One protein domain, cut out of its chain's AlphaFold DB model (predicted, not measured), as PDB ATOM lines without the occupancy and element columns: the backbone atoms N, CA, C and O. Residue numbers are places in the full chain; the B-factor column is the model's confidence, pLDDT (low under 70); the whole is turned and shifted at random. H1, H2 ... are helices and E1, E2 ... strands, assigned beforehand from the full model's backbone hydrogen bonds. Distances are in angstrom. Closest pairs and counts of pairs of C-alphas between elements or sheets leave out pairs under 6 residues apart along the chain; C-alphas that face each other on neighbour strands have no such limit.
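AT A GLANCE: This is residues 2 to 108 of the 254 residues of the protein "Dipeptidase" of Abscondita terminalis (UniProt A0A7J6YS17). This domain has little regular structure: a narrow ribbon of two parallel strands, E1 and E2, with three short helices, H1, H3 and H4, near E2, a fourth, H2, set off from both strands beyond H3, and long loops at residues 32 to 47 and 65 to 90. H3 and H4 meet E2 near Gly 57, H1 meets it at Ala 61, and residues 83 to 90 stand free. The 107 printed residues, 42 in named elements, are mixed in class, in order E1 H1 H2 H3 E2 H4; only just loose, close to compact, radius of gyration of the C-alphas 16.1 A, spans 51 by 32 by 20 A.

IN THESE COORDINATES: E1, residues 3 to 8, begins at C-alpha 3 (198.534, 229.500, 208.873). E2, residues 56 to 64, is 21.4 A long. H1 is residues 10 to 15, H2 25 to 31, H3 48 to 53; H4, 91 to 98, ends at C-alpha 98 (200.404, 224.901, 217.055).

HOW THE PARTS SIT: E1 and E2 are parallel, 12 degrees between directions; N 60 and O 5, 2.8 A, are within hydrogen-bond range. With H1, H2 and H3 they form a strand-helix-strand unit, parallel neighbours with helices between. H2 and H3 are close but not clearly touching, closest C-alphas Val 25 and Asp 50, 7.0 A. In the four helices every O i to N i+4 pair is within range.

THE WHOLE: The printed part has no cut. Links H2 to H3 and E2 to H4 are long. Residues 65 to 92 are under pLDDT 70.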
ATOM      1  N   PHE A   2     197.926 230.951 213.413       86.06
ATOM      2  CA  PHE A   2     198.262 229.718 212.703       86.06
ATOM      3  C   PHE A   2     197.868 229.851 211.229       86.06
ATOM      4  O   PHE A   2     196.773 230.333 210.941       86.06
ATOM      5  N   ILE A   3     198.758 229.455 210.320       92.75
ATOM      6  CA  ILE A   3     198.534 229.500 208.873       92.75
ATOM      7  C   ILE A   3     198.546 228.072 208.320       92.75
ATOM      8  O   ILE A   3     199.413 227.260 208.660       92.75
ATOM      9  N   PHE A   4     197.568 227.797 207.461       92.81
ATOM     10  CA  PHE A   4     197.497 226.615 206.614       92.81
ATOM     11  C   PHE A   4     197.819 227.054 205.183       92.81
ATOM     12  O   PHE A   4     197.140 227.936 204.657       92.81
ATOM     13  N   ASP A   5     198.847 226.470 204.573       95.69
ATOM     14  CA  ASP A   5     199.184 226.730 203.172       95.69
ATOM     15  C   ASP A   5     198.521 225.676 202.278       95.69
ATOM     16  O   ASP A   5     198.719 224.475 202.468       95.69
ATOM     17  N   ALA A   6     197.698 226.118 201.330       94.62
ATOM     18  CA  ALA A   6     196.901 225.229 200.499       94.62
ATOM     19  C   ALA A   6     197.666 224.631 199.311       94.62
ATOM     20  O   ALA A   6     197.119 223.731 198.680       94.62
ATOM     21  N   HIS A   7     198.901 225.063 199.021       96.38
ATOM     22  CA  HIS A   7     199.675 224.505 197.915       96.38
ATOM     23  C   HIS A   7     201.180 224.770 198.042       96.38
ATOM     24  O   HIS A   7     201.644 225.898 197.875       96.38
ATOM     25  N   LEU A   8     201.975 223.715 198.240       94.00
ATOM     26  CA  LEU A   8     203.417 223.860 198.398       94.00
ATOM     27  C   LEU A   8     204.210 222.748 197.705       94.00
ATOM     28  O   LEU A   8     204.111 221.565 198.046       94.00
ATOM     29  N   ASP A   9     205.101 223.157 196.802       92.81
ATOM     30  CA  ASP A   9     205.963 222.284 195.992       92.81
ATOM     31  C   ASP A   9     207.156 221.704 196.775       92.81
ATOM     32  O   ASP A   9     208.316 221.766 196.350       92.81
ATOM     33  N   LEU A  10     206.901 221.143 197.960       90.69
ATOM     34  CA  LEU A  10     207.936 220.564 198.821       90.69
ATOM     35  C   LEU A  10     208.661 219.402 198.138       90.69
ATOM     36  O   LEU A  10     209.889 219.330 198.195       90.69
ATOM     37  N   SER A  11     207.908 218.520 197.475       88.94
ATOM     38  CA  SER A  11     208.457 217.352 196.780       88.94
ATOM     39  C   SER A  11     209.399 217.775 195.652       88.94
ATOM     40  O   SER A  11     210.505 217.253 195.541       88.94
ATOM     41  N   MET A  12     209.013 218.792 194.881       88.94
ATOM     42  CA  MET A  12     209.816 219.331 193.794       88.94
ATOM     43  C   MET A  12     211.095 219.997 194.321       88.94
ATOM     44  O   MET A  12     212.184 219.743 193.810       88.94
ATOM     45  N   ASN A  13     211.005 220.784 195.400       92.25
ATOM     46  CA  ASN A  13     212.189 221.371 196.029       92.25
ATOM     47  C   ASN A  13     213.171 220.297 196.529       92.25
ATOM     48  O   ASN A  13     214.379 220.424 196.325       92.25
ATOM     49  N   ALA A  14     212.660 219.245 197.169       91.06
ATOM     50  CA  ALA A  14     213.486 218.182 197.727       91.06
ATOM     51  C   ALA A  14     214.090 217.274 196.647       91.06
ATOM     52  O   ALA A  14     215.279 216.988 196.701       91.06
ATOM     53  N   MET A  15     213.298 216.843 195.664       89.44
ATOM     54  CA  MET A  15     213.713 215.840 194.678       89.44
ATOM     55  C   MET A  15     214.357 216.463 193.442       89.44
ATOM     56  O   MET A  15     215.457 216.077 193.061       89.44
ATOM     57  N   GLU A  16     213.699 217.447 192.827       87.12
ATOM     58  CA  GLU A  16     214.162 218.034 191.564       87.12
ATOM     59  C   GLU A  16     215.276 219.057 191.811       87.12
ATOM     60  O   GLU A  16     216.296 219.051 191.128       87.12
ATOM     61  N   TRP A  17     215.145 219.898 192.842       91.56
ATOM     62  CA  TRP A  17     216.216 220.816 193.239       91.56
ATOM     63  C   TRP A  17     217.212 220.198 194.230       91.56
ATOM     64  O   TRP A  17     218.218 220.836 194.525       91.56
ATOM     65  N   ASN A  18     217.020 218.972 194.720       93.75
ATOM     66  CA  ASN A  18     217.926 218.344 195.694       93.75
ATOM     67  C   ASN A  18     218.169 219.215 196.954       93.75
ATOM     68  O   ASN A  18     219.287 219.303 197.469       93.75
ATOM     69  N   ARG A  19     217.137 219.934 197.425       94.62
ATOM     70  CA  ARG A  19     217.225 220.795 198.616       94.62
ATOM     71  C   ARG A  19     216.937 219.992 199.874       94.62
ATOM     72  O   ARG A  19     215.856 219.432 200.037       94.62
ATOM     73  N   ASP A  20     217.852 220.046 200.835       95.81
ATOM     74  CA  ASP A  20     217.568 219.584 202.191       95.81
ATOM     75  C   ASP A  20     216.757 220.642 202.956       95.81
ATOM     76  O   ASP A  20     217.318 221.560 203.562       95.81
ATOM     77  N   LEU A  21     215.430 220.490 202.949       95.44
ATOM     78  CA  LEU A  21     214.468 221.413 203.567       95.44
ATOM     79  C   LEU A  21     214.580 221.528 205.098       95.44
ATOM     80  O   LEU A  21     213.878 222.340 205.704       95.44
ATOM     81  N   ARG A  22     215.462 220.751 205.742       94.62
ATOM     82  CA  ARG A  22     215.820 220.933 207.158       94.62
ATOM     83  C   ARG A  22     216.714 222.158 207.369       94.62
ATOM     84  O   ARG A  22     216.735 222.701 208.473       94.62
ATOM     85  N   ASN A  23     217.423 222.610 206.333       97.25
ATOM     86  CA  ASN A  23     218.161 223.872 206.342       97.25
ATOM     87  C   ASN A  23     217.213 225.054 206.129       97.25
ATOM     88  O   ASN A  23     216.234 224.936 205.405       97.25
ATOM     89  N   ASN A  24     217.525 226.216 206.709       97.38
ATOM     90  CA  ASN A  24     216.769 227.438 206.420       97.38
ATOM     91  C   ASN A  24     217.066 227.959 204.998       97.38
ATOM     92  O   ASN A  24     218.103 227.644 204.410       97.38
ATOM     93  N   VAL A  25     216.187 228.804 204.456       97.50
ATOM     94  CA  VAL A  25     216.282 229.335 203.092       97.50
ATOM     95  C   VAL A  25     217.550 230.148 202.870       97.50
ATOM     96  O   VAL A  25     218.104 230.090 201.781       97.50
ATOM     97  N   THR A  26     218.067 230.862 203.873       98.06
ATOM     98  CA  THR A  26     219.339 231.594 203.741       98.06
ATOM     99  C   THR A  26     220.495 230.627 203.498       98.06
ATOM    100  O   THR A  26     221.289 230.841 202.584       98.06
ATOM    101  N   THR A  27     220.556 229.532 204.259       98.31
ATOM    102  CA  THR A  27     221.540 228.463 204.067       98.31
ATOM    103  C   THR A  27     221.366 227.795 202.705       98.31
ATOM    104  O   THR A  27     222.344 227.666 201.979       98.31
ATOM    105  N   LEU A  28     220.139 227.427 202.321       97.88
ATOM    106  CA  LEU A  28     219.866 226.819 201.012       97.88
ATOM    107  C   LEU A  28     220.321 227.725 199.862       97.88
ATOM    108  O   LEU A  28     221.047 227.286 198.977       97.88
ATOM    109  N   ARG A  29     219.960 229.012 199.905       97.94
ATOM    110  CA  ARG A  29     220.359 229.990 198.885       97.94
ATOM    111  C   ARG A  29     221.874 230.157 198.812       97.94
ATOM    112  O   ARG A  29     222.396 230.327 197.718       97.94
ATOM    113  N   HIS A  30     222.566 230.114 199.953       98.12
ATOM    114  CA  HIS A  30     224.025 230.186 200.004       98.12
ATOM    115  C   HIS A  30     224.689 228.940 199.406       98.12
ATOM    116  O   HIS A  30     225.600 229.077 198.599       98.12
ATOM    117  N   LEU A  31     224.207 227.741 199.747       96.88
ATOM    118  CA  LEU A  31     224.733 226.477 199.216       96.88
ATOM    119  C   LEU A  31     224.550 226.350 197.699       96.88
ATOM    120  O   LEU A  31     225.358 225.714 197.034       96.88
ATOM    121  N   GLU A  32     223.507 226.971 197.153       97.00
ATOM    122  CA  GLU A  32     223.230 226.984 195.716       97.00
ATOM    123  C   GLU A  32     223.953 228.116 194.956       97.00
ATOM    124  O   GLU A  32     223.740 228.278 193.752       97.00
ATOM    125  N   GLN A  33     224.793 228.922 195.619       96.06
ATOM    126  CA  GLN A  33     225.507 230.019 194.958       96.06
ATOM    127  C   GLN A  33     226.414 229.498 193.840       96.06
ATOM    128  O   GLN A  33     227.250 228.622 194.041       96.06
ATOM    129  N   GLY A  34     226.256 230.073 192.647       94.75
ATOM    130  CA  GLY A  34     227.025 229.694 191.461       94.75
ATOM    131  C   GLY A  34     226.491 228.470 190.713       94.75
ATOM    132  O   GLY A  34     226.980 228.189 189.622       94.75
ATOM    133  N   MET A  35     225.473 227.775 191.232       95.75
ATOM    134  CA  MET A  35     224.792 226.707 190.496       95.75
ATOM    135  C   MET A  35     223.852 227.304 189.442       95.75
ATOM    136  O   MET A  35     223.086 228.224 189.725       95.75
ATOM    137  N   ASN A  36     223.895 226.771 188.223       95.00
ATOM    138  CA  ASN A  36     223.111 227.237 187.075       95.00
ATOM    139  C   ASN A  36     222.472 226.085 186.277       95.00
ATOM    140  O   ASN A  36     222.008 226.286 185.158       95.00
ATOM    141  N   ASP A  37     222.439 224.884 186.856       93.31
ATOM    142  CA  ASP A  37     221.883 223.663 186.263       93.31
ATOM    143  C   ASP A  37     220.350 223.680 186.169       93.31
ATOM    144  O   ASP A  37     219.773 222.979 185.338       93.31
ATOM    145  N   LYS A  38     219.684 224.464 187.024       90.31
ATOM    146  CA  LYS A  38     218.221 224.569 187.097       90.31
ATOM    147  C   LYS A  38     217.781 226.020 187.286       90.31
ATOM    148  O   LYS A  38     218.525 226.806 187.885       90.31
ATOM    149  N   PRO A  39     216.570 226.391 186.823       86.75
ATOM    150  CA  PRO A  39     215.973 227.669 187.195       86.75
ATOM    151  C   PRO A  39     215.908 227.800 188.722       86.75
ATOM    152  O   PRO A  39     215.839 226.810 189.440       86.75
ATOM    153  N   ASP A  40     215.966 229.025 189.234       88.06
ATOM    154  CA  ASP A  40     215.775 229.338 190.658       88.06
ATOM    155  C   ASP A  40     216.765 228.718 191.660       88.06
ATOM    156  O   ASP A  40     216.528 228.747 192.875       88.06
ATOM    157  N   ARG A  41     217.927 228.244 191.191       93.69
ATOM    158  CA  ARG A  41     219.106 228.061 192.052       93.69
ATOM    159  C   ARG A  41     219.434 229.355 192.791       93.69
ATOM    160  O   ARG A  41     219.401 230.445 192.219       93.69
ATOM    161  N   GLY A  42     219.703 229.245 194.087       94.44
ATOM    162  CA  GLY A  42     219.974 230.393 194.947       94.44
ATOM    163  C   GLY A  42     218.721 231.196 195.307       94.44
ATOM    164  O   GLY A  42     218.842 232.275 195.888       94.44
ATOM    165  N   ARG A  43     217.516 230.699 194.984       92.94
ATOM    166  CA  ARG A  43     216.235 231.398 195.202       92.94
ATOM    167  C   ARG A  43     215.213 230.591 196.006       92.94
ATOM    168  O   ARG A  43     214.027 230.879 195.933       92.94
ATOM    169  N   ALA A  44     215.650 229.612 196.804       94.94
ATOM    170  CA  ALA A  44     214.760 228.830 197.670       94.94
ATOM    171  C   ALA A  44     213.837 229.737 198.510       94.94
ATOM    172  O   ALA A  44     214.315 230.638 199.200       94.94
ATOM    173  N   THR A  45     212.525 229.529 198.456       93.25
ATOM    174  CA  THR A  45     211.523 230.320 199.202       93.25
ATOM    175  C   THR A  45     210.913 229.558 200.371       93.25
ATOM    176  O   THR A  45     210.341 230.178 201.261       93.25
ATOM    177  N   VAL A  46     211.089 228.237 200.406       93.75
ATOM    178  CA  VAL A  46     210.456 227.338 201.369       93.75
ATOM    179  C   VAL A  46     211.489 226.466 202.083       93.75
ATOM    180  O   VAL A  46     212.440 225.977 201.474       93.75
ATOM    181  N   SER A  47     211.300 226.277 203.389       96.12
ATOM    182  CA  SER A  47     212.022 225.306 204.217       96.12
ATOM    183  C   SER A  47     211.256 225.039 205.519       96.12
ATOM    184  O   SER A  47     210.454 225.874 205.937       96.12
ATOM    185  N   PHE A  48     211.519 223.931 206.220       95.25
ATOM    186  CA  PHE A  48     210.837 223.656 207.493       95.25
ATOM    187  C   PHE A  48     211.142 224.692 208.590       95.25
ATOM    188  O   PHE A  48     210.204 225.111 209.273       95.25
ATOM    189  N   PRO A  49     212.396 225.159 208.784       97.06
ATOM    190  CA  PRO A  49     212.660 226.252 209.718       97.06
ATOM    191  C   PRO A  49     211.895 227.539 209.392       97.06
ATOM    192  O   PRO A  49     211.433 228.214 210.309       97.06
ATOM    193  N   ASP A  50     211.754 227.893 208.114       97.06
ATOM    194  CA  ASP A  50     211.108 229.152 207.732       97.06
ATOM    195  C   ASP A  50     209.578 229.056 207.722       97.06
ATOM    196  O   ASP A  50     208.926 230.033 208.088       97.06
ATOM    197  N   LEU A  51     208.999 227.876 207.464       96.50
ATOM    198  CA  LEU A  51     207.573 227.614 207.711       96.50
ATOM    199  C   LEU A  51     207.216 227.848 209.187       96.50
ATOM    200  O   LEU A  51     206.263 228.564 209.494       96.50
ATOM    201  N   ARG A  52     208.039 227.347 210.118       95.12
ATOM    202  CA  ARG A  52     207.854 227.584 211.562       95.12
ATOM    203  C   ARG A  52     207.932 229.060 211.931       95.12
ATOM    204  O   ARG A  52     207.090 229.534 212.689       95.12
ATOM    205  N   LYS A  53     208.907 229.796 211.382       95.38
ATOM    206  CA  LYS A  53     209.014 231.256 211.578       95.38
ATOM    207  C   LYS A  53     207.792 231.996 211.032       95.38
ATOM    208  O   LYS A  53     207.353 232.965 211.643       95.38
ATOM    209  N   GLY A  54     207.245 231.532 209.909       94.38
ATOM    210  CA  GLY A  54     206.029 232.060 209.295       94.38
ATOM    211  C   GLY A  54     204.732 231.657 210.001       94.38
ATOM    212  O   GLY A  54     203.668 232.093 209.582       94.38
ATOM    213  N   ASN A  55     204.797 230.856 211.072       94.62
ATOM    214  CA  ASN A  55     203.636 230.247 211.728       94.62
ATOM    215  C   ASN A  55     202.772 229.378 210.791       94.62
ATOM    216  O   ASN A  55     201.566 229.245 211.004       94.62
ATOM    217  N   ILE A  56     203.393 228.777 209.772       94.94
ATOM    218  CA  ILE A  56     202.753 227.845 208.844       94.94
ATOM    219  C   ILE A  56     202.969 226.435 209.373       94.94
ATOM    220  O   ILE A  56     204.097 225.934 209.372       94.94
ATOM    221  N   GLY A  57     201.897 225.816 209.859       90.00
ATOM    222  CA  GLY A  57     201.998 224.532 210.545       90.00
ATOM    223  C   GLY A  57     201.390 223.353 209.821       90.00
ATOM    224  O   GLY A  57     201.765 222.223 210.130       90.00
ATOM    225  N   ILE A  58     200.507 223.591 208.857       90.69
ATOM    226  CA  ILE A  58     200.047 222.567 207.922       90.69
ATOM    227  C   ILE A  58     200.188 223.115 206.511       90.69
ATOM    228  O   ILE A  58     199.927 224.294 206.267       90.69
ATOM    229  N   VAL A  59     200.616 222.250 205.600       93.94
ATOM    230  CA  VAL A  59     200.735 222.560 204.179       93.94
ATOM    231  C   VAL A  59     200.081 221.465 203.347       93.94
ATOM    232  O   VAL A  59     200.069 220.298 203.733       93.94
ATOM    233  N   VAL A  60     199.592 221.799 202.169       93.50
ATOM    234  CA  VAL A  60     199.306 220.793 201.148       93.50
ATOM    235  C   VAL A  60     200.613 220.515 200.415       93.50
ATOM    236  O   VAL A  60     201.133 221.369 199.702       93.50
ATOM    237  N   ALA A  61     201.185 219.335 200.645       90.31
ATOM    238  CA  ALA A  61     202.397 218.901 199.970       90.31
ATOM    239  C   ALA A  61     202.021 218.344 198.595       90.31
ATOM    240  O   ALA A  61     201.463 217.247 198.485       90.31
ATOM    241  N   THR A  62     202.324 219.110 197.553       86.00
ATOM    242  CA  THR A  62     201.944 218.774 196.183       86.00
ATOM    243  C   THR A  62     202.977 217.850 195.543       86.00
ATOM    244  O   THR A  62     204.188 218.090 195.597       86.00
ATOM    245  N   GLN A  63     202.498 216.777 194.921       85.75
ATOM    246  CA  GLN A  63     203.235 215.998 193.930       85.75
ATOM    247  C   GLN A  63     202.862 216.498 192.537       85.75
ATOM    248  O   GLN A  63     201.682 216.670 192.244       85.75
ATOM    249  N   ILE A  64     203.859 216.683 191.673       74.88
ATOM    250  CA  ILE A  64     203.654 217.142 190.299       74.88
ATOM    251  C   ILE A  64     204.276 216.121 189.360       74.88
ATOM    252  O   ILE A  64     205.472 215.850 189.427       74.88
ATOM    253  N   ALA A  65     203.481 215.584 188.444       62.66
ATOM    254  CA  ALA A  65     203.989 214.734 187.380       62.66
ATOM    255  C   ALA A  65     203.169 214.983 186.114       62.66
ATOM    256  O   ALA A  65     202.006 214.608 186.023       62.66
ATOM    257  N   ARG A  66     203.790 215.665 185.147       57.97
ATOM    258  CA  ARG A  66     203.139 216.138 183.918       57.97
ATOM    259  C   ARG A  66     203.420 215.199 182.758       57.97
ATOM    260  O   ARG A  66     204.502 214.612 182.669       57.97
ATOM    261  N   PHE A  67     202.493 215.139 181.805       45.84
ATOM    262  CA  PHE A  67     202.829 214.655 180.474       45.84
ATOM    263  C   PHE A  67     203.769 215.661 179.796       45.84
ATOM    264  O   PHE A  67     203.423 216.816 179.553       45.84
ATOM    265  N   VAL A  68     204.985 215.214 179.507       46.22
ATOM    266  CA  VAL A  68     206.030 216.010 178.868       46.22
ATOM    267  C   VAL A  68     206.194 215.502 177.432       46.22
ATOM    268  O   VAL A  68     206.423 214.307 177.224       46.22
ATOM    269  N   LYS A  69     206.045 216.390 176.432       43.53
ATOM    270  CA  LYS A  69     206.272 216.049 175.012       43.53
ATOM    271  C   LYS A  69     207.680 215.449 174.839       43.53
ATOM    272  O   LYS A  69     208.585 215.897 175.544       43.53
ATOM    273  N   PRO A  70     207.893 214.502 173.904       42.72
ATOM    274  CA  PRO A  70     209.171 213.799 173.747       42.72
ATOM    275  C   PRO A  70     210.414 214.700 173.661       42.72
ATOM    276  O   PRO A  70     211.470 214.306 174.144       42.72
ATOM    277  N   ASP A  71     210.273 215.909 173.117       49.44
ATOM    278  CA  ASP A  71     211.385 216.830 172.844       49.44
ATOM    279  C   ASP A  71     211.679 217.818 173.992       49.44
ATOM    280  O   ASP A  71     212.480 218.740 173.843       49.44
ATOM    281  N   SER A  72     210.992 217.696 175.130       38.66
ATOM    282  CA  SER A  72     211.153 218.632 176.243       38.66
ATOM    283  C   SER A  72     212.298 218.224 177.174       38.66
ATOM    284  O   SER A  72     212.469 217.062 177.528       38.66
ATOM    285  N   LEU A  73     213.069 219.230 177.596       35.91
ATOM    286  CA  LEU A  73     214.237 219.107 178.474       35.91
ATOM    287  C   LEU A  73     213.877 218.894 179.961       35.91
ATOM    288  O   LEU A  73     214.772 218.875 180.801       35.91
ATOM    289  N   ILE A  74     212.586 218.784 180.304       36.88
ATOM    290  CA  ILE A  74     212.119 218.622 181.688       36.88
ATOM    291  C   ILE A  74     212.154 217.126 182.058       36.88
ATOM    292  O   ILE A  74     211.485 216.332 181.390       36.88
ATOM    293  N   PRO A  75     212.900 216.717 183.103       34.91
ATOM    294  CA  PRO A  75     212.935 215.327 183.549       34.91
ATOM    295  C   PRO A  75     211.540 214.800 183.920       34.91
ATOM    296  O   PRO A  75     210.719 215.515 184.496       34.91
ATOM    297  N   ARG A  76     211.268 213.524 183.611       35.03
ATOM    298  CA  ARG A  76     210.098 212.806 184.145       35.03
ATOM    299  C   ARG A  76     210.318 212.579 185.640       35.03
ATOM    300  O   ARG A  76     211.344 212.017 186.010       35.03
ATOM    301  N   LEU A  77     209.364 212.980 186.478       35.12
ATOM    302  CA  LEU A  77     209.423 212.680 187.907       35.12
ATOM    303  C   LEU A  77     209.085 211.197 188.135       35.12
ATOM    304  O   LEU A  77     208.023 210.731 187.718       35.12
ATOM    305  N   GLU A  78     209.979 210.464 188.795       30.95
ATOM    306  CA  GLU A  78     209.688 209.142 189.355       30.95
ATOM    307  C   GLU A  78     209.091 209.302 190.759       30.95
ATOM    308  O   GLU A  78     209.516 210.153 191.542       30.95
ATOM    309  N   PHE A  79     208.075 208.494 191.073       31.25
ATOM    310  CA  PHE A  79     207.361 208.525 192.348       31.25
ATOM    311  C   PHE A  79     208.314 208.255 193.522       31.25
ATOM    312  O   PHE A  79     208.723 207.119 193.754       31.25
ATOM    313  N   ALA A  80     208.629 209.287 194.303       28.73
ATOM    314  CA  ALA A  80     209.324 209.131 195.572       28.73
ATOM    315  C   ALA A  80     208.301 208.936 196.697       28.73
ATOM    316  O   ALA A  80     207.780 209.892 197.269       28.73
ATOM    317  N   THR A  81     208.022 207.680 197.045       31.31
ATOM    318  CA  THR A  81     207.324 207.343 198.289       31.31
ATOM    319  C   THR A  81     208.266 207.587 199.467       31.31
ATOM    320  O   THR A  81     209.033 206.704 199.852       31.31
ATOM    321  N   THR A  82     208.223 208.778 200.059       29.09
ATOM    322  CA  THR A  82     208.704 208.957 201.433       29.09
ATOM    323  C   THR A  82     207.506 208.807 202.355       29.09
ATOM    324  O   THR A  82     206.668 209.693 202.481       29.09
ATOM    325  N   GLY A  83     207.387 207.614 202.940       31.84
ATOM    326  CA  GLY A  83     206.377 207.328 203.946       31.84
ATOM    327  C   GLY A  83     206.582 208.225 205.161       31.84
ATOM    328  O   GLY A  83     207.567 208.087 205.883       31.84
ATOM    329  N   MET A  84     205.633 209.122 205.395       33.03
ATOM    330  CA  MET A  84     205.363 209.688 206.708       33.03
ATOM    331  C   MET A  84     203.890 209.412 207.027       33.03
ATOM    332  O   MET A  84     203.028 209.466 206.152       33.03
ATOM    333  N   GLY A  85     203.665 208.943 208.256       32.84
ATOM    334  CA  GLY A  85     202.522 208.124 208.648       32.84
ATOM    335  C   GLY A  85     201.151 208.744 208.389       32.84
ATOM    336  O   GLY A  85     200.899 209.909 208.678       32.84
ATOM    337  N   THR A  86     200.248 207.905 207.893       36.22
ATOM    338  CA  THR A  86     198.812 208.147 207.796       36.22
ATOM    339  C   THR A  86     198.151 207.835 209.135       36.22
ATOM    340  O   THR A  86     197.455 206.831 209.274       36.22
ATOM    341  N   ASP A  87     198.368 208.676 210.146       37.44
ATOM    342  CA  ASP A  87     197.579 208.552 211.369       37.44
ATOM    343  C   ASP A  87     196.251 209.286 211.156       37.44
ATOM    344  O   ASP A  87     196.186 210.511 211.085       37.44
ATOM    345  N   THR A  88     195.184 208.519 210.945       39.62
ATOM    346  CA  THR A  88     193.817 209.017 210.733       39.62
ATOM    347  C   THR A  88     193.134 209.204 212.086       39.62
ATOM    348  O   THR A  88     192.163 208.542 212.432       39.62
ATOM    349  N   GLY A  89     193.690 210.138 212.854       48.50
ATOM    350  CA  GLY A  89     193.098 210.766 214.032       48.50
ATOM    351  C   GLY A  89     194.038 211.724 214.791       48.50
ATOM    352  O   GLY A  89     194.361 211.410 215.934       48.50
ATOM    353  N   PRO A  90     194.498 212.872 214.225       51.88
ATOM    354  CA  PRO A  90     195.334 213.814 214.991       51.88
ATOM    355  C   PRO A  90     195.144 215.318 214.672       51.88
ATOM    356  O   PRO A  90     195.854 216.137 215.255       51.88
ATOM    357  N   ASP A  91     194.224 215.730 213.791       55.00
ATOM    358  CA  ASP A  91     194.219 217.104 213.245       55.00
ATOM    359  C   ASP A  91     193.977 218.161 214.330       55.00
ATOM    360  O   ASP A  91     194.670 219.178 214.395       55.00
ATOM    361  N   PHE A  92     193.068 217.876 215.267       63.56
ATOM    362  CA  PHE A  92     192.839 218.728 216.435       63.56
ATOM    363  C   PHE A  92     194.050 218.792 217.368       63.56
ATOM    364  O   PHE A  92     194.293 219.842 217.955       63.56
ATOM    365  N   LEU A  93     194.825 217.708 217.496       74.62
ATOM    366  CA  LEU A  93     196.023 217.686 218.335       74.62
ATOM    367  C   LEU A  93     197.146 218.508 217.702       74.62
ATOM    368  O   LEU A  93     197.823 219.252 218.406       74.62
ATOM    369  N   HIS A  94     197.316 218.423 216.380       82.12
ATOM    370  CA  HIS A  94     198.293 219.239 215.662       82.12
ATOM    371  C   HIS A  94     197.933 220.722 215.728       82.12
ATOM    372  O   HIS A  94     198.773 221.552 216.068       82.12
ATOM    373  N   ILE A  95     196.666 221.063 215.483       84.00
ATOM    374  CA  ILE A  95     196.178 222.441 215.605       84.00
ATOM    375  C   ILE A  95     196.316 222.934 217.051       84.00
ATOM    376  O   ILE A  95     196.756 224.064 217.262       84.00
ATOM    377  N   ALA A  96     195.990 222.111 218.053       86.62
ATOM    378  CA  ALA A  96     196.169 222.464 219.460       86.62
ATOM    379  C   ALA A  96     197.648 222.698 219.796       86.62
ATOM    380  O   ALA A  96     197.972 223.719 220.394       86.62
ATOM    381  N   LEU A  97     198.547 221.821 219.341       86.62
ATOM    382  CA  LEU A  97     199.994 221.970 219.506       86.62
ATOM    383  C   LEU A  97     200.494 223.278 218.885       86.62
ATOM    384  O   LEU A  97     201.303 223.982 219.477       86.62
ATOM    385  N   TRP A  98     200.009 223.650 217.703       90.06
ATOM    386  CA  TRP A  98     200.404 224.901 217.055       90.06
ATOM    387  C   TRP A  98     199.814 226.156 217.708       90.06
ATOM    388  O   TRP A  98     200.372 227.240 217.536       90.06
ATOM    389  N   ASN A  99     198.749 226.014 218.498       90.62
ATOM    390  CA  ASN A  99     198.072 227.109 219.194       90.62
ATOM    391  C   ASN A  99     198.292 227.119 220.721       90.62
ATOM    392  O   ASN A  99     197.670 227.917 221.417       90.62
ATOM    393  N   ASP A 100     199.193 226.291 221.252       92.38
ATOM    394  CA  ASP A 100     199.466 226.163 222.696       92.38
ATOM    395  C   ASP A 100     200.251 227.342 223.318       92.38
ATOM    396  O   ASP A 100     200.498 227.364 224.523       92.38
ATOM    397  N   GLY A 101     200.671 228.316 222.505       92.00
ATOM    398  CA  GLY A 101     201.464 229.474 222.929       92.00
ATOM    399  C   GLY A 101     202.964 229.208 223.125       92.00
ATOM    400  O   GLY A 101     203.703 230.146 223.424       92.00
ATOM    401  N   THR A 102     203.443 227.976 222.933       94.12
ATOM    402  CA  THR A 102     204.875 227.643 222.998       94.12
ATOM    403  C   THR A 102     205.600 227.977 221.683       94.12
ATOM    404  O   THR A 102     204.963 228.049 220.626       94.12
ATOM    405  N   PRO A 103     206.933 228.192 221.707       94.94
ATOM    406  CA  PRO A 103     207.718 228.447 220.500       94.94
ATOM    407  C   PRO A 103     207.556 227.371 219.412       94.94
ATOM    408  O   PRO A 103     207.551 226.171 219.681       94.94
ATOM    409  N   ASN A 104     207.457 227.806 218.152       93.75
ATOM    410  CA  ASN A 104     207.212 226.918 217.010       93.75
ATOM    411  C   ASN A 104     208.487 226.280 216.429       93.75
ATOM    412  O   ASN A 104     208.386 225.435 215.543       93.75
ATOM    413  N   ASP A 105     209.686 226.643 216.901       92.56
ATOM    414  CA  ASP A 105     210.992 226.294 216.310       92.56
ATOM    415  C   ASP A 105     211.260 224.783 216.204       92.56
ATOM    416  O   ASP A 105     212.030 224.349 215.343       92.56
ATOM    417  N   LYS A 106     210.568 223.979 217.017       87.88
ATOM    418  CA  LYS A 106     210.665 222.510 217.021       87.88
ATOM    419  C   LYS A 106     209.358 221.795 216.699       87.88
ATOM    420  O   LYS A 106     209.346 220.567 216.662       87.88
ATOM    421  N   LYS A 107     208.266 222.525 216.457       88.25
ATOM    422  CA  LYS A 107     206.969 221.894 216.188       88.25
ATOM    423  C   LYS A 107     207.004 221.134 214.857       88.25
ATOM    424  O   LYS A 107     207.690 221.562 213.919       88.25
ATOM    425  N   PRO A 108     206.326 219.981 214.756       88.88
ATOM    426  CA  PRO A 108     206.223 219.262 213.493       88.88
ATOM    427  C   PRO A 108     205.462 220.113 212.472       88.88
ATOM    428  O   PRO A 108     204.531 220.827 212.838       88.88
TER     429      PRO A 108